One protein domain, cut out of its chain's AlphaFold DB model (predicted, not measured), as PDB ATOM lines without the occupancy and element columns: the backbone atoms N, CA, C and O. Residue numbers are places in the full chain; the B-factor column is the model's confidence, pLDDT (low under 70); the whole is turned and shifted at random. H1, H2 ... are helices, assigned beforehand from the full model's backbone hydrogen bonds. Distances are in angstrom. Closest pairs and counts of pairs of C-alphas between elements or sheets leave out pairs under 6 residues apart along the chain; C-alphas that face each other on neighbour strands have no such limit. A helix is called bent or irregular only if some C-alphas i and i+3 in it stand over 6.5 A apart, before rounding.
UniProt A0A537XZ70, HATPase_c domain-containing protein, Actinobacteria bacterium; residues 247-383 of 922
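What this domain is: This is residues 247 to 383 of the 922 residues of the protein "HATPase_c domain-containing protein" of Actinobacteria bacterium (UniProt A0A537XZ70). Look for a compact head of packed helices from which one very long helix, H4, runs out as a straight arm: H1, H2, H3 and the first part of H4 make an up-and-down bundle, and residues 347 to 383 of H4 stick out alone. H2 and H3 are the middle of the head, with H1 on one side of them and H4 on the other. The printed part has 137 residues with four named helices, H1, H2, H3 and H4 in chain order, and no named strand, and its class is all helix. The whole is extended, with a radius of gyration of the C-alphas of 27.3 A and spans of 100 by 29 by 18 A, and the arm makes much of that length.

Where its parts are: Find C-alpha 247 at (-39.454, 28.825, 3.451); from there H1 runs through residues 247 to 266, 28.6 A from first to last C-alpha. After a tight link, H2 takes residues 271 to 285, 22.5 A long; it is irregular, with C-alphas 273 and 276 standing 7.2 A apart. One residue later H3 begins, residues 287 to 306, 28.0 A long; it is neither bent nor irregular, but only just: C-alphas 288 and 291 are 6.1 A apart. Go on to C-alpha 317 at (-62.267, 61.127, 7.753), where H4 begins; its residues 317 to 383 cover 98.6 A and end at C-alpha 383, at (-3.081, 9.358, -51.688).

How they stand to each other: Begin with H2 and H3, the hub of the bundle, in which each helix runs against the one before it. They form a helical hairpin and touch at a shallow tilt of 23 degrees; their closest C-alphas, of Ala 282 and Ala 290, are 4.2 A apart. H1 and H2 are a hairpin too, at 8 degrees, closest at the C-alphas of Ile 264 and Leu 271, 6.2 A. H1 also touches H3, running the same way at a shallow tilt of 27 degrees, with the C-alphas of Leu 262 and Cys 300 closest at 5.6 A. H4 touches H3 with residues 320 to 339 alone, opposite ways at 12 degrees, a third hairpin; look at the C-alphas of Ala 290 and Ser 335, the closest, 5.2 A apart. With residues 327 to 342 alone H4 touches H2, the same way at 30 degrees, closest at the C-alphas of Ala 282 and Ala 339, 5.8 A. H1 and H4 are apart. In H1 every O i to N i+4 pair is within hydrogen-bond range; the counts are 8 of 11 in H2, 15 of 16 in H3 and 61 of 63 in H4.

The domain as a whole: The C-alphas of Gly 314 and Val 383, the two farthest apart, are 100.3 A from each other. Without residues 347 to 383, which stand free, the body spans 45 by 25 by 16 A. The printed part has no cut and no long link; the link from H3 to H4 is short. Mean pLDDT of the printed part is 86.1, and no printed residue is under 70.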
ATOM      1  N   ARG A 247     -38.212  28.686   2.675       82.44
ATOM      2  CA  ARG A 247     -39.454  28.825   3.451       82.44
ATOM      3  C   ARG A 247     -39.217  29.614   4.739       82.44
ATOM      4  O   ARG A 247     -40.008  30.502   5.037       82.44
ATOM      5  N   VAL A 248     -38.105  29.369   5.435       87.00
ATOM      6  CA  VAL A 248     -37.674  30.182   6.590       87.00
ATOM      7  C   VAL A 248     -37.358  31.622   6.166       87.00
ATOM      8  O   VAL A 248     -37.821  32.558   6.806       87.00
ATOM      9  N   GLU A 249     -36.646  31.808   5.051       88.81
ATOM     10  CA  GLU A 249     -36.331  33.117   4.464       88.81
ATOM     11  C   GLU A 249     -37.598  33.921   4.128       88.81
ATOM     12  O   GLU A 249     -37.698  35.092   4.489       88.81
ATOM     13  N   ALA A 250     -38.588  33.289   3.485       86.25
ATOM     14  CA  ALA A 250     -39.870  33.921   3.188       86.25
ATOM     15  C   ALA A 250     -40.611  34.330   4.469       86.25
ATOM     16  O   ALA A 250     -41.025  35.479   4.587       86.25
ATOM     17  N   ILE A 251     -40.734  33.423   5.446       88.44
ATOM     18  CA  ILE A 251     -41.390  33.709   6.732       88.44
ATOM     19  C   ILE A 251     -40.691  34.875   7.450       88.44
ATOM     20  O   ILE A 251     -41.365  35.803   7.890       88.44
ATOM     21  N   GLY A 252     -39.357  34.881   7.501       90.06
ATOM     22  CA  GLY A 252     -38.577  35.973   8.088       90.06
ATOM     23  C   GLY A 252     -38.819  37.316   7.392       90.06
ATOM     24  O   GLY A 252     -39.109  38.305   8.062       90.06
ATOM     25  N   LEU A 253     -38.781  37.353   6.057       89.81
ATOM     26  CA  LEU A 253     -39.044  38.575   5.289       89.81
ATOM     27  C   LEU A 253     -40.491  39.073   5.442       89.81
ATOM     28  O   LEU A 253     -40.697  40.281   5.533       89.81
ATOM     29  N   PHE A 254     -41.483  38.183   5.542       90.50
ATOM     30  CA  PHE A 254     -42.871  38.571   5.823       90.50
ATOM     31  C   PHE A 254     -43.073  39.082   7.258       90.50
ATOM     32  O   PHE A 254     -43.818  40.043   7.452       90.50
ATOM     33  N   ILE A 255     -42.381  38.517   8.253       92.06
ATOM     34  CA  ILE A 255     -42.380  39.041   9.630       92.06
ATOM     35  C   ILE A 255     -41.760  40.445   9.661       92.06
ATOM     36  O   ILE A 255     -42.386  41.371  10.174       92.06
ATOM     37  N   VAL A 256     -40.583  40.633   9.051       92.25
ATOM     38  CA  VAL A 256     -39.917  41.947   8.964       92.25
ATOM     39  C   VAL A 256     -40.792  42.964   8.228       92.25
ATOM     40  O   VAL A 256     -40.950  44.080   8.714       92.25
ATOM     41  N   LEU A 257     -41.428  42.583   7.114       92.44
ATOM     42  CA  LEU A 257     -42.368  43.443   6.387       92.44
ATOM     43  C   LEU A 257     -43.570  43.845   7.251       92.44
ATOM     44  O   LEU A 257     -43.955  45.013   7.241       92.44
ATOM     45  N   THR A 258     -44.145  42.910   8.009       92.25
ATOM     46  CA  THR A 258     -45.302  43.172   8.883       92.25
ATOM     47  C   THR A 258     -44.929  44.135  10.012       92.25
ATOM     48  O   THR A 258     -45.593  45.157  10.188       92.25
ATOM     49  N   LEU A 259     -43.835  43.851  10.728       91.94
ATOM     50  CA  LEU A 259     -43.337  44.677  11.833       91.94
ATOM     51  C   LEU A 259     -42.934  46.080  11.361       91.94
ATOM     52  O   LEU A 259     -43.308  47.066  11.992       91.94
ATOM     53  N   LEU A 260     -42.233  46.186  10.226       90.56
ATOM     54  CA  LEU A 260     -41.848  47.474   9.650       90.56
ATOM     55  C   LEU A 260     -43.072  48.276   9.187       90.56
ATOM     56  O   LEU A 260     -43.138  49.473   9.447       90.56
ATOM     57  N   SER A 261     -44.056  47.635   8.547       90.50
ATOM     58  CA  SER A 261     -45.285  48.314   8.103       90.50
ATOM     59  C   SER A 261     -46.086  48.866   9.284       90.50
ATOM     60  O   SER A 261     -46.551  50.002   9.233       90.50
ATOM     61  N   LEU A 262     -46.215  48.081  10.360       88.44
ATOM     62  CA  LEU A 262     -46.911  48.500  11.575       88.44
ATOM     63  C   LEU A 262     -46.158  49.632  12.294       88.44
ATOM     64  O   LEU A 262     -46.768  50.635  12.657       88.44
ATOM     65  N   GLY A 263     -44.832  49.510  12.425       87.56
ATOM     66  CA  GLY A 263     -43.980  50.525  13.047       87.56
ATOM     67  C   GLY A 263     -43.953  51.852  12.281       87.56
ATOM     68  O   GLY A 263     -44.064  52.905  12.899       87.56
ATOM     69  N   ILE A 264     -43.886  51.823  10.943       87.56
ATOM     70  CA  ILE A 264     -43.982  53.029  10.100       87.56
ATOM     71  C   ILE A 264     -45.325  53.737  10.318       87.56
ATOM     72  O   ILE A 264     -45.339  54.957  10.483       87.56
ATOM     73  N   ALA A 265     -46.434  52.987  10.344       85.06
ATOM     74  CA  ALA A 265     -47.770  53.565  10.493       85.06
ATOM     75  C   ALA A 265     -48.015  54.137  11.902       85.06
ATOM     76  O   ALA A 265     -48.645  55.183  12.037       85.06
ATOM     77  N   GLN A 266     -47.491  53.485  12.948       84.69
ATOM     78  CA  GLN A 266     -47.569  53.970  14.332       84.69
ATOM     79  C   GLN A 266     -46.664  55.184  14.589       84.69
ATOM     80  O   GLN A 266     -47.070  56.101  15.292       84.69
ATOM     81  N   ALA A 267     -45.464  55.232  14.003       82.25
ATOM     82  CA  ALA A 267     -44.479  56.290  14.255       82.25
ATOM     83  C   ALA A 267     -44.733  57.613  13.496       82.25
ATOM     84  O   ALA A 267     -43.842  58.459  13.430       82.25
ATOM     85  N   GLY A 268     -45.901  57.792  12.862       70.94
ATOM     86  CA  GLY A 268     -46.219  58.998  12.082       70.94
ATOM     87  C   GLY A 268     -45.375  59.175  10.813       70.94
ATOM     88  O   GLY A 268     -45.375  60.243  10.200       70.94
ATOM     89  N   LEU A 269     -44.631  58.143  10.403       70.25
ATOM     90  CA  LEU A 269     -43.717  58.218   9.269       70.25
ATOM     91  C   LEU A 269     -44.478  58.191   7.935       70.25
ATOM     92  O   LEU A 269     -45.645  57.800   7.840       70.25
ATOM     93  N   ARG A 270     -43.798  58.603   6.857       81.44
ATOM     94  CA  ARG A 270     -44.360  58.543   5.500       81.44
ATOM     95  C   ARG A 270     -44.520  57.077   5.086       81.44
ATOM     96  O   ARG A 270     -43.528  56.420   4.785       81.44
ATOM     97  N   LEU A 271     -45.765  56.598   5.009       83.38
ATOM     98  CA  LEU A 271     -46.131  55.201   4.706       83.38
ATOM     99  C   LEU A 271     -45.367  54.605   3.503       83.38
ATOM    100  O   LEU A 271     -44.975  53.439   3.513       83.38
ATOM    101  N   PHE A 272     -45.081  55.425   2.487       86.44
ATOM    102  CA  PHE A 272     -44.333  55.066   1.275       86.44
ATOM    103  C   PHE A 272     -42.888  54.567   1.507       86.44
ATOM    104  O   PHE A 272     -42.292  53.997   0.596       86.44
ATOM    105  N   ILE A 273     -42.325  54.701   2.715       88.25
ATOM    106  CA  ILE A 273     -40.999  54.160   3.078       88.25
ATOM    107  C   ILE A 273     -40.941  52.620   2.970       88.25
ATOM    108  O   ILE A 273     -39.862  52.057   2.811       88.25
ATOM    109  N   VAL A 274     -42.081  51.919   2.969       88.88
ATOM    110  CA  VAL A 274     -42.143  50.451   2.823       88.88
ATOM    111  C   VAL A 274     -41.806  49.934   1.408       88.88
ATOM    112  O   VAL A 274     -41.505  48.752   1.229       88.88
ATOM    113  N   PHE A 275     -41.829  50.797   0.384       88.81
ATOM    114  CA  PHE A 275     -41.754  50.390  -1.027       88.81
ATOM    115  C   PHE A 275     -40.458  49.653  -1.434       88.81
ATOM    116  O   PHE A 275     -40.565  48.697  -2.205       88.81
ATOM    117  N   PRO A 276     -39.254  49.985  -0.921       89.19
ATOM    118  CA  PRO A 276     -38.042  49.212  -1.200       89.19
ATOM    119  C   PRO A 276     -38.108  47.770  -0.675       89.19
ATOM    120  O   PRO A 276     -37.642  46.854  -1.352       89.19
ATOM    121  N   LEU A 277     -38.726  47.538   0.492       86.69
ATOM    122  CA  LEU A 277     -38.889  46.188   1.045       86.69
ATOM    123  C   LEU A 277     -39.989  45.407   0.309       86.69
ATOM    124  O   LEU A 277     -39.802  44.229   0.012       86.69
ATOM    125  N   LEU A 278     -41.089  46.069  -0.066       86.88
ATOM    126  CA  LEU A 278     -42.110  45.507  -0.960       86.88
ATOM    127  C   LEU A 278     -41.488  45.059  -2.298       86.88
ATOM    128  O   LEU A 278     -41.720  43.934  -2.744       86.88
ATOM    129  N   GLY A 279     -40.637  45.902  -2.894       86.25
ATOM    130  CA  GLY A 279     -39.880  45.593  -4.109       86.25
ATOM    131  C   GLY A 279     -38.876  44.453  -3.932       86.25
ATOM    132  O   GLY A 279     -38.771  43.598  -4.809       86.25
ATOM    133  N   TRP A 280     -38.193  44.365  -2.783       88.25
ATOM    134  CA  TRP A 280     -37.320  43.231  -2.448       88.25
ATOM    135  C   TRP A 280     -38.114  41.922  -2.378       88.25
ATOM    136  O   TRP A 280     -37.729  40.938  -3.010       88.25
ATOM    137  N   VAL A 281     -39.237  41.889  -1.654       87.75
ATOM    138  CA  VAL A 281     -40.074  40.682  -1.512       87.75
ATOM    139  C   VAL A 281     -40.669  40.259  -2.864       87.75
ATOM    140  O   VAL A 281     -40.654  39.069  -3.192       87.75
ATOM    141  N   ALA A 282     -41.095  41.218  -3.694       84.19
ATOM    142  CA  ALA A 282     -41.535  40.972  -5.068       84.19
ATOM    143  C   ALA A 282     -40.401  40.459  -5.981       84.19
ATOM    144  O   ALA A 282     -40.612  39.524  -6.750       84.19
ATOM    145  N   TRP A 283     -39.180  40.994  -5.873       83.12
ATOM    146  CA  TRP A 283     -38.020  40.493  -6.622       83.12
ATOM    147  C   TRP A 283     -37.605  39.087  -6.180       83.12
ATOM    148  O   TRP A 283     -37.285  38.240  -7.017       83.12
ATOM    149  N   ARG A 284     -37.649  38.808  -4.873       84.94
ATOM    150  CA  ARG A 284     -37.176  37.542  -4.304       84.94
ATOM    151  C   ARG A 284     -38.128  36.368  -4.536       84.94
ATOM    152  O   ARG A 284     -37.646  35.256  -4.747       84.94
ATOM    153  N   PHE A 285     -39.442  36.599  -4.509       81.06
ATOM    154  CA  PHE A 285     -40.459  35.538  -4.613       81.06
ATOM    155  C   PHE A 285     -41.491  35.755  -5.740       81.06
ATOM    156  O   PHE A 285     -42.505  35.055  -5.788       81.06
ATOM    157  N   GLN A 286     -41.239  36.686  -6.667       80.81
ATOM    158  CA  GLN A 286     -42.094  36.987  -7.828       80.81
ATOM    159  C   GLN A 286     -43.546  37.321  -7.412       80.81
ATOM    160  O   GLN A 286     -43.767  37.863  -6.326       80.81
ATOM    161  N   GLN A 287     -44.550  36.975  -8.232       75.81
ATOM    162  CA  GLN A 287     -45.979  37.172  -7.919       75.81
ATOM    163  C   GLN A 287     -46.398  36.609  -6.543       75.81
ATOM    164  O   GLN A 287     -47.250  37.185  -5.866       75.81
ATOM    165  N   ARG A 288     -45.764  35.517  -6.087       80.31
ATOM    166  CA  ARG A 288     -46.018  34.902  -4.770       80.31
ATOM    167  C   ARG A 288     -45.437  35.672  -3.589       80.31
ATOM    168  O   ARG A 288     -45.871  35.451  -2.465       80.31
ATOM    169  N   GLY A 289     -44.464  36.549  -3.819       84.12
ATOM    170  CA  GLY A 289     -44.057  37.555  -2.842       84.12
ATOM    171  C   GLY A 289     -44.935  38.792  -2.942       84.12
ATOM    172  O   GLY A 289     -45.496  39.240  -1.948       84.12
ATOM    173  N   ALA A 290     -45.073  39.313  -4.161       87.69
ATOM    174  CA  ALA A 290     -45.654  40.617  -4.446       87.69
ATOM    175  C   ALA A 290     -47.111  40.761  -3.967       87.69
ATOM    176  O   ALA A 290     -47.433  41.738  -3.284       87.69
ATOM    177  N   ALA A 291     -47.989  39.799  -4.273       88.94
ATOM    178  CA  ALA A 291     -49.406  39.917  -3.928       88.94
ATOM    179  C   ALA A 291     -49.689  39.731  -2.416       88.94
ATOM    180  O   ALA A 291     -50.380  40.579  -1.846       88.94
ATOM    181  N   PRO A 292     -49.120  38.730  -1.706       90.62
ATOM    182  CA  PRO A 292     -49.225  38.675  -0.245       90.62
ATOM    183  C   PRO A 292     -48.544  39.854   0.464       90.62
ATOM    184  O   PRO A 292     -49.036  40.302   1.496       90.62
ATOM    185  N   ALA A 293     -47.448  40.392  -0.081       91.31
ATOM    186  CA  ALA A 293     -46.783  41.565   0.490       91.31
ATOM    187  C   ALA A 293     -47.649  42.825   0.372       91.31
ATOM    188  O   ALA A 293     -47.778  43.557   1.350       91.31
ATOM    189  N   ALA A 294     -48.303  43.036  -0.775       91.31
ATOM    190  CA  ALA A 294     -49.285  44.107  -0.937       91.31
ATOM    191  C   ALA A 294     -50.440  43.974   0.070       91.31
ATOM    192  O   ALA A 294     -50.776  44.951   0.734       91.31
ATOM    193  N   LEU A 295     -50.981  42.762   0.262       92.81
ATOM    194  CA  LEU A 295     -52.020  42.503   1.264       92.81
ATOM    195  C   LEU A 295     -51.562  42.828   2.696       92.81
ATOM    196  O   LEU A 295     -52.289  43.507   3.416       92.81
ATOM    197  N   VAL A 296     -50.372  42.385   3.111       92.81
ATOM    198  CA  VAL A 296     -49.824  42.694   4.448       92.81
ATOM    199  C   VAL A 296     -49.677  44.205   4.640       92.81
ATOM    200  O   VAL A 296     -50.147  44.748   5.637       92.81
ATOM    201  N   VAL A 297     -49.074  44.895   3.672       92.81
ATOM    202  CA  VAL A 297     -48.806  46.339   3.738       92.81
ATOM    203  C   VAL A 297     -50.106  47.153   3.783       92.81
ATOM    204  O   VAL A 297     -50.276  47.994   4.669       92.81
ATOM    205  N   SER A 298     -51.052  46.872   2.884       91.44
ATOM    206  CA  SER A 298     -52.373  47.512   2.869       91.44
ATOM    207  C   SER A 298     -53.212  47.159   4.099       91.44
ATOM    208  O   SER A 298     -53.941  48.013   4.604       91.44
ATOM    209  N   GLY A 299     -53.088  45.938   4.623       89.62
ATOM    210  CA  GLY A 299     -53.730  45.504   5.864       89.62
ATOM    211  C   GLY A 299     -53.228  46.280   7.081       89.62
ATOM    212  O   GLY A 299     -54.040  46.830   7.821       89.62
ATOM    213  N   CYS A 300     -51.907  46.411   7.252       89.81
ATOM    214  CA  CYS A 300     -51.308  47.197   8.335       89.81
ATOM    215  C   CYS A 300     -51.709  48.679   8.272       89.81
ATOM    216  O   CYS A 300     -52.070  49.255   9.298       89.81
ATOM    217  N   ALA A 301     -51.705  49.293   7.082       89.25
ATOM    218  CA  ALA A 301     -52.141  50.683   6.921       89.25
ATOM    219  C   ALA A 301     -53.647  50.860   7.191       89.25
ATOM    220  O   ALA A 301     -54.039  51.816   7.855       89.25
ATOM    221  N   THR A 302     -54.484  49.916   6.744       87.31
ATOM    222  CA  THR A 302     -55.932  49.926   7.020       87.31
ATOM    223  C   THR A 302     -56.218  49.761   8.515       87.31
ATOM    224  O   THR A 302     -57.061  50.469   9.058       87.31
ATOM    225  N   TRP A 303     -55.479  48.885   9.203       87.00
ATOM    226  CA  TRP A 303     -55.580  48.702  10.652       87.00
ATOM    227  C   TRP A 303     -55.177  49.963  11.425       87.00
ATOM    228  O   TRP A 303     -55.906  50.388  12.320       87.00
ATOM    229  N   ALA A 304     -54.046  50.582  11.069       87.44
ATOM    230  CA  ALA A 304     -53.576  51.814  11.703       87.44
ATOM    231  C   ALA A 304     -54.556  52.979  11.491       87.44
ATOM    232  O   ALA A 304     -54.855  53.700  12.439       87.44
ATOM    233  N   ALA A 305     -55.123  53.109  10.285       86.31
ATOM    234  CA  ALA A 305     -56.175  54.080   9.996       86.31
ATOM    235  C   ALA A 305     -57.427  53.842  10.857       86.31
ATOM    236  O   ALA A 305     -57.911  54.778  11.488       86.31
ATOM    237  N   ALA A 306     -57.916  52.597  10.939       83.56
ATOM    238  CA  ALA A 306     -59.098  52.234  11.730       83.56
ATOM    239  C   ALA A 306     -58.950  52.535  13.237       83.56
ATOM    240  O   ALA A 306     -59.949  52.773  13.911       83.56
ATOM    241  N   HIS A 307     -57.718  52.570  13.754       84.94
ATOM    242  CA  HIS A 307     -57.413  52.917  15.147       84.94
ATOM    243  C   HIS A 307     -56.915  54.365  15.336       84.94
ATOM    244  O   HIS A 307     -56.580  54.747  16.456       84.94
ATOM    245  N   GLY A 308     -56.861  55.175  14.269       81.94
ATOM    246  CA  GLY A 308     -56.408  56.571  14.316       81.94
ATOM    247  C   GLY A 308     -54.922  56.758  14.650       81.94
ATOM    248  O   GLY A 308     -54.549  57.802  15.177       81.94
ATOM    249  N   TRP A 309     -54.077  55.755  14.397       84.94
ATOM    250  CA  TRP A 309     -52.669  55.758  14.806       84.94
ATOM    251  C   TRP A 309     -51.764  56.566  13.865       84.94
ATOM    252  O   TRP A 309     -51.839  56.418  12.642       84.94
ATOM    253  N   GLY A 310     -50.840  57.337  14.453       84.56
ATOM    254  CA  GLY A 310     -49.627  57.857  13.817       84.56
ATOM    255  C   GLY A 310     -49.874  58.601  12.506       84.56
ATOM    256  O   GLY A 310     -50.299  59.752  12.511       84.56
ATOM    257  N   SER A 311     -49.610  57.959  11.364       82.69
ATOM    258  CA  SER A 311     -49.760  58.573  10.030       82.69
ATOM    259  C   SER A 311     -51.201  59.005   9.687       82.69
ATOM    260  O   SER A 311     -51.406  59.654   8.662       82.69
ATOM    261  N   PHE A 312     -52.187  58.637  10.514       86.25
ATOM    262  CA  PHE A 312     -53.601  59.012  10.393       86.25
ATOM    263  C   PHE A 312     -54.134  59.805  11.604       86.25
ATOM    264  O   PHE A 312     -55.326  60.110  11.664       86.25
ATOM    265  N   GLU A 313     -53.279  60.139  12.573       85.50
ATOM    266  CA  GLU A 313     -53.669  60.861  13.787       85.50
ATOM    267  C   GLU A 313     -54.063  62.316  13.466       85.50
ATOM    268  O   GLU A 313     -53.428  62.991  12.657       85.50
ATOM    269  N   GLY A 314     -55.162  62.797  14.057       79.62
ATOM    270  CA  GLY A 314     -55.695  64.149  13.820       79.62
ATOM    271  C   GLY A 314     -56.259  64.416  12.413       79.62
ATOM    272  O   GLY A 314     -56.787  65.501  12.164       79.62
ATOM    273  N   ALA A 315     -56.186  63.456  11.486       82.38
ATOM    274  CA  ALA A 315     -56.702  63.608  10.131       82.38
ATOM    275  C   ALA A 315     -58.243  63.571  10.085       82.38
ATOM    276  O   ALA A 315     -58.904  62.838  10.822       82.38
ATOM    277  N   SER A 316     -58.839  64.341   9.167       84.81
ATOM    278  CA  SER A 316     -60.277  64.232   8.886       84.81
ATOM    279  C   SER A 316     -60.597  62.890   8.223       84.81
ATOM    280  O   SER A 316     -59.768  62.352   7.493       84.81
ATOM    281  N   LEU A 317     -61.825  62.380   8.387       76.81
ATOM    282  CA  LEU A 317     -62.267  61.127   7.753       76.81
ATOM    283  C   LEU A 317     -61.965  61.090   6.243       76.81
ATOM    284  O   LEU A 317     -61.480  60.084   5.732       76.81
ATOM    285  N   PHE A 318     -62.200  62.202   5.538       79.44
ATOM    286  CA  PHE A 318     -61.887  62.328   4.113       79.44
ATOM    287  C   PHE A 318     -60.374  62.291   3.837       79.44
ATOM    288  O   PHE A 318     -59.951  61.646   2.881       79.44
ATOM    289  N   GLY A 319     -59.551  62.922   4.681       81.88
ATOM    290  CA  GLY A 319     -58.087  62.873   4.586       81.88
ATOM    291  C   GLY A 319     -57.514  61.479   4.858       81.88
ATOM    292  O   GLY A 319     -56.670  61.007   4.095       81.88
ATOM    293  N   THR A 320     -58.015  60.791   5.884       85.19
ATOM    294  CA  THR A 320     -57.674  59.396   6.211       85.19
ATOM    295  C   THR A 320     -58.051  58.461   5.067       85.19
ATOM    296  O   THR A 320     -57.215  57.680   4.614       85.19
ATOM    297  N   MET A 321     -59.272  58.602   4.536       82.69
ATOM    298  CA  MET A 321     -59.735  57.860   3.365       82.69
ATOM    299  C   MET A 321     -58.819  58.120   2.162       82.69
ATOM    300  O   MET A 321     -58.216  57.185   1.649       82.69
ATOM    301  N   LEU A 322     -58.638  59.378   1.747       84.38
ATOM    302  CA  LEU A 322     -57.828  59.748   0.581       84.38
ATOM    303  C   LEU A 322     -56.377  59.248   0.688       84.38
ATOM    304  O   LEU A 322     -55.842  58.707  -0.279       84.38
ATOM    305  N   THR A 323     -55.762  59.372   1.867       86.88
ATOM    306  CA  THR A 323     -54.387  58.913   2.127       86.88
ATOM    307  C   THR A 323     -54.278  57.392   2.031       86.88
ATOM    308  O   THR A 323     -53.382  56.882   1.357       86.88
ATOM    309  N   LEU A 324     -55.209  56.659   2.650       87.06
ATOM    310  CA  LEU A 324     -55.233  55.197   2.615       87.06
ATOM    311  C   LEU A 324     -55.543  54.659   1.207       87.06
ATOM    312  O   LEU A 324     -54.921  53.690   0.777       87.06
ATOM    313  N   GLN A 325     -56.438  55.312   0.457       87.88
ATOM    314  CA  GLN A 325     -56.741  54.954  -0.932       87.88
ATOM    315  C   GLN A 325     -55.543  55.196  -1.860       87.88
ATOM    316  O   GLN A 325     -55.171  54.303  -2.621       87.88
ATOM    317  N   ALA A 326     -54.891  56.359  -1.765       88.56
ATOM    318  CA  ALA A 326     -53.687  56.661  -2.541       88.56
ATOM    319  C   ALA A 326     -52.539  55.686  -2.221       88.56
ATOM    320  O   ALA A 326     -51.838  55.229  -3.125       88.56
ATOM    321  N   PHE A 327     -52.377  55.320  -0.945       89.94
ATOM    322  CA  PHE A 327     -51.392  54.336  -0.509       89.94
ATOM    323  C   PHE A 327     -51.696  52.925  -1.034       89.94
ATOM    324  O   PHE A 327     -50.833  52.321  -1.670       89.94
ATOM    325  N   ASN A 328     -52.917  52.412  -0.845       88.69
ATOM    326  CA  ASN A 328     -53.316  51.073  -1.302       88.69
ATOM    327  C   ASN A 328     -53.259  50.941  -2.834       88.69
ATOM    328  O   ASN A 328     -52.797  49.917  -3.351       88.69
ATOM    329  N   ALA A 329     -53.640  51.995  -3.564       87.38
ATOM    330  CA  ALA A 329     -53.459  52.074  -5.008       87.38
ATOM    331  C   ALA A 329     -51.972  51.966  -5.385       87.38
ATOM    332  O   ALA A 329     -51.599  51.080  -6.154       87.38
ATOM    333  N   ALA A 330     -51.108  52.816  -4.815       90.00
ATOM    334  CA  ALA A 330     -49.676  52.828  -5.119       90.00
ATOM    335  C   ALA A 330     -48.983  51.498  -4.766       90.00
ATOM    336  O   ALA A 330     -48.207  50.983  -5.570       90.00
ATOM    337  N   VAL A 331     -49.304  50.902  -3.612       90.56
ATOM    338  CA  VAL A 331     -48.806  49.581  -3.184       90.56
ATOM    339  C   VAL A 331     -49.200  48.500  -4.193       90.56
ATOM    340  O   VAL A 331     -48.354  47.695  -4.587       90.56
ATOM    341  N   THR A 332     -50.446  48.510  -4.675       87.00
ATOM    342  CA  THR A 332     -50.912  47.543  -5.680       87.00
ATOM    343  C   THR A 332     -50.238  47.764  -7.039       87.00
ATOM    344  O   THR A 332     -49.720  46.815  -7.625       87.00
ATOM    345  N   PHE A 333     -50.180  49.007  -7.531       85.88
ATOM    346  CA  PHE A 333     -49.525  49.333  -8.802       85.88
ATOM    347  C   PHE A 333     -48.037  48.964  -8.797       85.88
ATOM    348  O   PHE A 333     -47.563  48.343  -9.749       85.88
ATOM    349  N   SER A 334     -47.303  49.273  -7.723       87.19
ATOM    350  CA  SER A 334     -45.904  48.859  -7.588       87.19
ATOM    351  C   SER A 334     -45.754  47.345  -7.444       87.19
ATOM    352  O   SER A 334     -44.833  46.790  -8.033       87.19
ATOM    353  N   SER A 335     -46.658  46.657  -6.740       84.69
ATOM    354  CA  SER A 335     -46.658  45.190  -6.651       84.69
ATOM    355  C   SER A 335     -46.805  44.535  -8.034       84.69
ATOM    356  O   SER A 335     -45.965  43.719  -8.421       84.69
ATOM    357  N   PHE A 336     -47.785  44.976  -8.835       82.75
ATOM    358  CA  PHE A 336     -47.947  44.533 -10.224       82.75
ATOM    359  C   PHE A 336     -46.731  44.871 -11.100       82.75
ATOM    360  O   PHE A 336     -46.273  44.015 -11.857       82.75
ATOM    361  N   PHE A 337     -46.193  46.091 -10.995       83.12
ATOM    362  CA  PHE A 337     -45.031  46.524 -11.774       83.12
ATOM    363  C   PHE A 337     -43.784  45.691 -11.457       83.12
ATOM    364  O   PHE A 337     -43.161  45.153 -12.372       83.12
ATOM    365  N   PHE A 338     -43.441  45.526 -10.174       83.19
ATOM    366  CA  PHE A 338     -42.298  44.712  -9.764       83.19
ATOM    367  C   PHE A 338     -42.460  43.262 -10.217       83.19
ATOM    368  O   PHE A 338     -41.526  42.700 -10.783       83.19
ATOM    369  N   ALA A 339     -43.633  42.656 -10.022       76.12
ATOM    370  CA  ALA A 339     -43.840  41.270 -10.415       76.12
ATOM    371  C   ALA A 339     -43.765  41.072 -11.941       76.12
ATOM    372  O   ALA A 339     -43.106  40.136 -12.391       76.12
ATOM    373  N   ALA A 340     -44.335  41.986 -12.739       77.50
ATOM    374  CA  ALA A 340     -44.213  41.962 -14.197       77.50
ATOM    375  C   ALA A 340     -42.747  42.099 -14.655       77.50
ATOM    376  O   ALA A 340     -42.261  41.241 -15.392       77.50
ATOM    377  N   MET A 341     -42.021  43.105 -14.150       80.12
ATOM    378  CA  MET A 341     -40.594  43.330 -14.442       80.12
ATOM    379  C   MET A 341     -39.720  42.119 -14.085       80.12
ATOM    380  O   MET A 341     -38.777  41.781 -14.800       80.12
ATOM    381  N   VAL A 342     -40.017  41.451 -12.969       77.94
ATOM    382  CA  VAL A 342     -39.261  40.284 -12.494       77.94
ATOM    383  C   VAL A 342     -39.558  39.048 -13.348       77.94
ATOM    384  O   VAL A 342     -38.626  38.319 -13.691       77.94
ATOM    385  N   THR A 343     -40.813  38.832 -13.753       74.19
ATOM    386  CA  THR A 343     -41.191  37.758 -14.688       74.19
ATOM    387  C   THR A 343     -40.617  37.987 -16.091       74.19
ATOM    388  O   THR A 343     -40.152  37.036 -16.720       74.19
ATOM    389  N   GLU A 344     -40.583  39.227 -16.580       78.12
ATOM    390  CA  GLU A 344     -39.945  39.579 -17.854       78.12
ATOM    391  C   GLU A 344     -38.428  39.350 -17.809       78.12
ATOM    392  O   GLU A 344     -37.877  38.671 -18.678       78.12
ATOM    393  N   ARG A 345     -37.755  39.804 -16.741       79.44
ATOM    394  CA  ARG A 345     -36.318  39.571 -16.537       79.44
ATOM    395  C   ARG A 345     -35.969  38.085 -16.400       79.44
ATOM    396  O   ARG A 345     -34.906  37.683 -16.871       79.44
ATOM    397  N   ALA A 346     -36.833  37.279 -15.777       75.81
ATOM    398  CA  ALA A 346     -36.663  35.827 -15.718       75.81
ATOM    399  C   ALA A 346     -36.724  35.214 -17.127       75.81
ATOM    400  O   ALA A 346     -35.757  34.601 -17.560       75.81
ATOM    401  N   ARG A 347     -37.779  35.503 -17.900       78.81
ATOM    402  CA  ARG A 347     -37.926  35.021 -19.287       78.81
ATOM    403  C   ARG A 347     -36.765  35.423 -20.195       78.81
ATOM    404  O   ARG A 347     -36.301  34.608 -20.987       78.81
ATOM    405  N   ALA A 348     -36.285  36.661 -20.076       77.88
ATOM    406  CA  ALA A 348     -35.128  37.138 -20.829       77.88
ATOM    407  C   ALA A 348     -33.843  36.376 -20.459       77.88
ATOM    408  O   ALA A 348     -33.035  36.076 -21.335       77.88
ATOM    409  N   ARG A 349     -33.666  36.022 -19.178       80.38
ATOM    410  CA  ARG A 349     -32.551  35.191 -18.711       80.38
ATOM    411  C   ARG A 349     -32.662  33.756 -19.223       80.38
ATOM    412  O   ARG A 349     -31.696  33.264 -19.796       80.38
ATOM    413  N   ASP A 350     -33.819  33.119 -19.072       80.00
ATOM    414  CA  ASP A 350     -34.042  31.733 -19.498       80.00
ATOM    415  C   ASP A 350     -33.804  31.585 -21.014       80.00
ATOM    416  O   ASP A 350     -33.135  30.655 -21.463       80.00
ATOM    417  N   ALA A 351     -34.259  32.560 -21.812       82.00
ATOM    418  CA  ALA A 351     -34.011  32.609 -23.254       82.00
ATOM    419  C   ALA A 351     -32.522  32.787 -23.614       82.00
ATOM    420  O   ALA A 351     -32.059  32.203 -24.597       82.00
ATOM    421  N   LEU A 352     -31.759  33.559 -22.829       85.06
ATOM    422  CA  LEU A 352     -30.308  33.693 -23.002       85.06
ATOM    423  C   LEU A 352     -29.568  32.401 -22.634       85.06
ATOM    424  O   LEU A 352     -28.686  31.987 -23.380       85.06
ATOM    425  N   GLU A 353     -29.941  31.739 -21.536       84.50
ATOM    426  CA  GLU A 353     -29.327  30.473 -21.110       84.50
ATOM    427  C   GLU A 353     -29.631  29.337 -22.108       84.50
ATOM    428  O   GLU A 353     -28.720  28.607 -22.503       84.50
ATOM    429  N   MET A 354     -30.860  29.260 -22.638       84.94
ATOM    430  CA  MET A 354     -31.200  28.357 -23.747       84.94
ATOM    431  C   MET A 354     -30.410  28.672 -25.027       84.94
ATOM    432  O   MET A 354     -29.907  27.758 -25.681       84.94
ATOM    433  N   SER A 355     -30.270  29.953 -25.387       81.31
ATOM    434  CA  SER A 355     -29.502  30.362 -26.571       81.31
ATOM    435  C   SER A 355     -28.001  30.094 -26.420       81.31
ATOM    436  O   SER A 355     -27.338  29.847 -27.427       81.31
ATOM    437  N   ALA A 356     -27.461  30.151 -25.200       85.12
ATOM    438  CA  ALA A 356     -26.069  29.827 -24.911       85.12
ATOM    439  C   ALA A 356     -25.802  28.324 -25.084       85.12
ATOM    440  O   ALA A 356     -24.873  27.964 -25.801       85.12
ATOM    441  N   ALA A 357     -26.663  27.455 -24.542       87.56
ATOM    442  CA  ALA A 357     -26.552  26.004 -24.723       87.56
ATOM    443  C   ALA A 357     -26.683  25.580 -26.205       87.56
ATOM    444  O   ALA A 357     -25.913  24.759 -26.700       87.56
ATOM    445  N   ASP A 358     -27.610  26.194 -26.947       88.44
ATOM    446  CA  ASP A 358     -27.795  25.987 -28.393       88.44
ATOM    447  C   ASP A 358     -26.609  26.534 -29.230       88.44
ATOM    448  O   ASP A 358     -26.337  26.061 -30.335       88.44
ATOM    449  N   LEU A 359     -25.851  27.512 -28.719       87.00
ATOM    450  CA  LEU A 359     -24.572  27.937 -29.305       87.00
ATOM    451  C   LEU A 359     -23.429  26.971 -28.967       87.00
ATOM    452  O   LEU A 359     -22.679  26.610 -29.870       87.00
ATOM    453  N   GLU A 360     -23.316  26.531 -27.715       89.44
ATOM    454  CA  GLU A 360     -22.280  25.603 -27.245       89.44
ATOM    455  C   GLU A 360     -22.358  24.254 -27.975       89.44
ATOM    456  O   GLU A 360     -21.363  23.811 -28.553       89.44
ATOM    457  N   GLN A 361     -23.555  23.666 -28.085       87.62
ATOM    458  CA  GLN A 361     -23.764  22.441 -28.865       87.62
ATOM    459  C   GLN A 361     -23.366  22.634 -30.336       87.62
ATOM    460  O   GLN A 361     -22.652  21.807 -30.898       87.62
ATOM    461  N   ARG A 362     -23.735  23.765 -30.958       88.38
ATOM    462  CA  ARG A 362     -23.325  24.069 -32.341       88.38
ATOM    463  C   ARG A 362     -21.818  24.257 -32.508       88.38
ATOM    464  O   ARG A 362     -21.323  24.025 -33.609       88.38
ATOM    465  N   VAL A 363     -21.091  24.685 -31.475       89.81
ATOM    466  CA  VAL A 363     -19.621  24.727 -31.506       89.81
ATOM    467  C   VAL A 363     -19.061  23.305 -31.469       89.81
ATOM    468  O   VAL A 363     -18.235  22.985 -32.318       89.81
ATOM    469  N   ILE A 364     -19.561  22.443 -30.577       89.50
ATOM    470  CA  ILE A 364     -19.154  21.028 -30.467       89.50
ATOM    471  C   ILE A 364     -19.420  20.268 -31.778       89.50
ATOM    472  O   ILE A 364     -18.517  19.637 -32.329       89.50
ATOM    473  N   ASP A 365     -20.624  20.398 -32.343       88.69
ATOM    474  CA  ASP A 365     -20.995  19.777 -33.622       88.69
ATOM    475  C   ASP A 365     -20.080  20.237 -34.771       88.69
ATOM    476  O   ASP A 365     -19.818  19.492 -35.721       88.69
ATOM    477  N   ARG A 366     -19.590  21.486 -34.715       86.06
ATOM    478  CA  ARG A 366     -18.726  22.059 -35.752       86.06
ATOM    479  C   ARG A 366     -17.247  21.765 -35.571       86.06
ATOM    480  O   ARG A 366     -16.595  21.562 -36.592       86.06
ATOM    481  N   THR A 367     -16.720  21.675 -34.354       88.56
ATOM    482  CA  THR A 367     -15.341  21.209 -34.142       88.56
ATOM    483  C   THR A 367     -15.209  19.736 -34.520       88.56
ATOM    484  O   THR A 367     -14.278  19.391 -35.246       88.56
ATOM    485  N   ALA A 368     -16.185  18.893 -34.164       89.00
ATOM    486  CA  ALA A 368     -16.235  17.494 -34.590       89.00
ATOM    487  C   ALA A 368     -16.325  17.349 -36.124       89.00
ATOM    488  O   ALA A 368     -15.544  16.612 -36.731       89.00
ATOM    489  N   ALA A 369     -17.226  18.094 -36.777       88.88
ATOM    490  CA  ALA A 369     -17.360  18.058 -38.234       88.88
ATOM    491  C   ALA A 369     -16.125  18.602 -38.981       88.88
ATOM    492  O   ALA A 369     -15.844  18.148 -40.088       88.88
ATOM    493  N   LEU A 370     -15.400  19.566 -38.400       88.50
ATOM    494  CA  LEU A 370     -14.169  20.111 -38.979       88.50
ATOM    495  C   LEU A 370     -12.987  19.145 -38.813       88.50
ATOM    496  O   LEU A 370     -12.233  18.958 -39.763       88.50
ATOM    497  N   ALA A 371     -12.861  18.479 -37.661       89.62
ATOM    498  CA  ALA A 371     -11.850  17.441 -37.448       89.62
ATOM    499  C   ALA A 371     -11.998  16.303 -38.475       89.62
ATOM    500  O   ALA A 371     -11.061  16.015 -39.217       89.62
ATOM    501  N   ALA A 372     -13.213  15.763 -38.626       90.69
ATOM    502  CA  ALA A 372     -13.510  14.711 -39.600       90.69
ATOM    503  C   ALA A 372     -13.366  15.155 -41.075       90.69
ATOM    504  O   ALA A 372     -13.245  14.311 -41.963       90.69
ATOM    505  N   ALA A 373     -13.396  16.462 -41.364       86.50
ATOM    506  CA  ALA A 373     -13.080  16.999 -42.688       86.50
ATOM    507  C   ALA A 373     -11.560  17.103 -42.910       86.50
ATOM    508  O   ALA A 373     -11.070  16.704 -43.965       86.50
ATOM    509  N   ASN A 374     -10.809  17.565 -41.907       92.44
ATOM    510  CA  ASN A 374      -9.350  17.661 -41.965       92.44
ATOM    511  C   ASN A 374      -8.677  16.282 -42.076       92.44
ATOM    512  O   ASN A 374      -7.710  16.143 -42.823       92.44
ATOM    513  N   GLU A 375      -9.199  15.254 -41.396       91.88
ATOM    514  CA  GLU A 375      -8.716  13.870 -41.536       91.88
ATOM    515  C   GLU A 375      -8.878  13.358 -42.975       91.88
ATOM    516  O   GLU A 375      -7.947  12.777 -43.532       91.88
ATOM    517  N   ARG A 376     -10.024  13.638 -43.614       91.06
ATOM    518  CA  ARG A 376     -10.278  13.263 -45.018       91.06
ATOM    519  C   ARG A 376      -9.342  13.982 -45.977       91.06
ATOM    520  O   ARG A 376      -8.709  13.319 -46.786       91.06
ATOM    521  N   LEU A 377      -9.199  15.301 -45.841       89.81
ATOM    522  CA  LEU A 377      -8.279  16.089 -46.668       89.81
ATOM    523  C   LEU A 377      -6.826  15.618 -46.505       89.81
ATOM    524  O   LEU A 377      -6.111  15.504 -47.495       89.81
ATOM    525  N   SER A 378      -6.406  15.265 -45.285       90.62
ATOM    526  CA  SER A 378      -5.065  14.708 -45.034       90.62
ATOM    527  C   SER A 378      -4.872  13.338 -45.695       90.62
ATOM    528  O   SER A 378      -3.788  13.035 -46.191       90.62
ATOM    529  N   HIS A 379      -5.919  12.506 -45.734       91.06
ATOM    530  CA  HIS A 379      -5.890  11.212 -46.415       91.06
ATOM    531  C   HIS A 379      -5.879  11.363 -47.946       91.06
ATOM    532  O   HIS A 379      -5.074  10.722 -48.618       91.06
ATOM    533  N   GLU A 380      -6.713  12.251 -48.494       87.69
ATOM    534  CA  GLU A 380      -6.737  12.598 -49.920       87.69
ATOM    535  C   GLU A 380      -5.383  13.163 -50.381       87.69
ATOM    536  O   GLU A 380      -4.860  12.740 -51.412       87.69
ATOM    537  N   GLU A 381      -4.756  14.045 -49.593       91.12
ATOM    538  CA  GLU A 381      -3.420  14.568 -49.895       91.12
ATOM    539  C   GLU A 381      -2.345  13.469 -49.860       91.12
ATOM    540  O   GLU A 381      -1.484  13.425 -50.741       91.12
ATOM    541  N   ALA A 382      -2.398  12.547 -48.892       91.88
ATOM    542  CA  ALA A 382      -1.473  11.415 -48.830       91.88
ATOM    543  C   ALA A 382      -1.590  10.507 -50.071       91.88
ATOM    544  O   ALA A 382      -0.579  10.189 -50.697       91.88
ATOM    545  N   VAL A 383      -2.818  10.159 -50.478       93.19
ATOM    546  CA  VAL A 383      -3.081   9.358 -51.688       93.19
ATOM    547  C   VAL A 383      -2.597  10.079 -52.953       93.19
ATOM    548  O   VAL A 383      -1.951   9.460 -53.804       93.19
TER     549      VAL A 383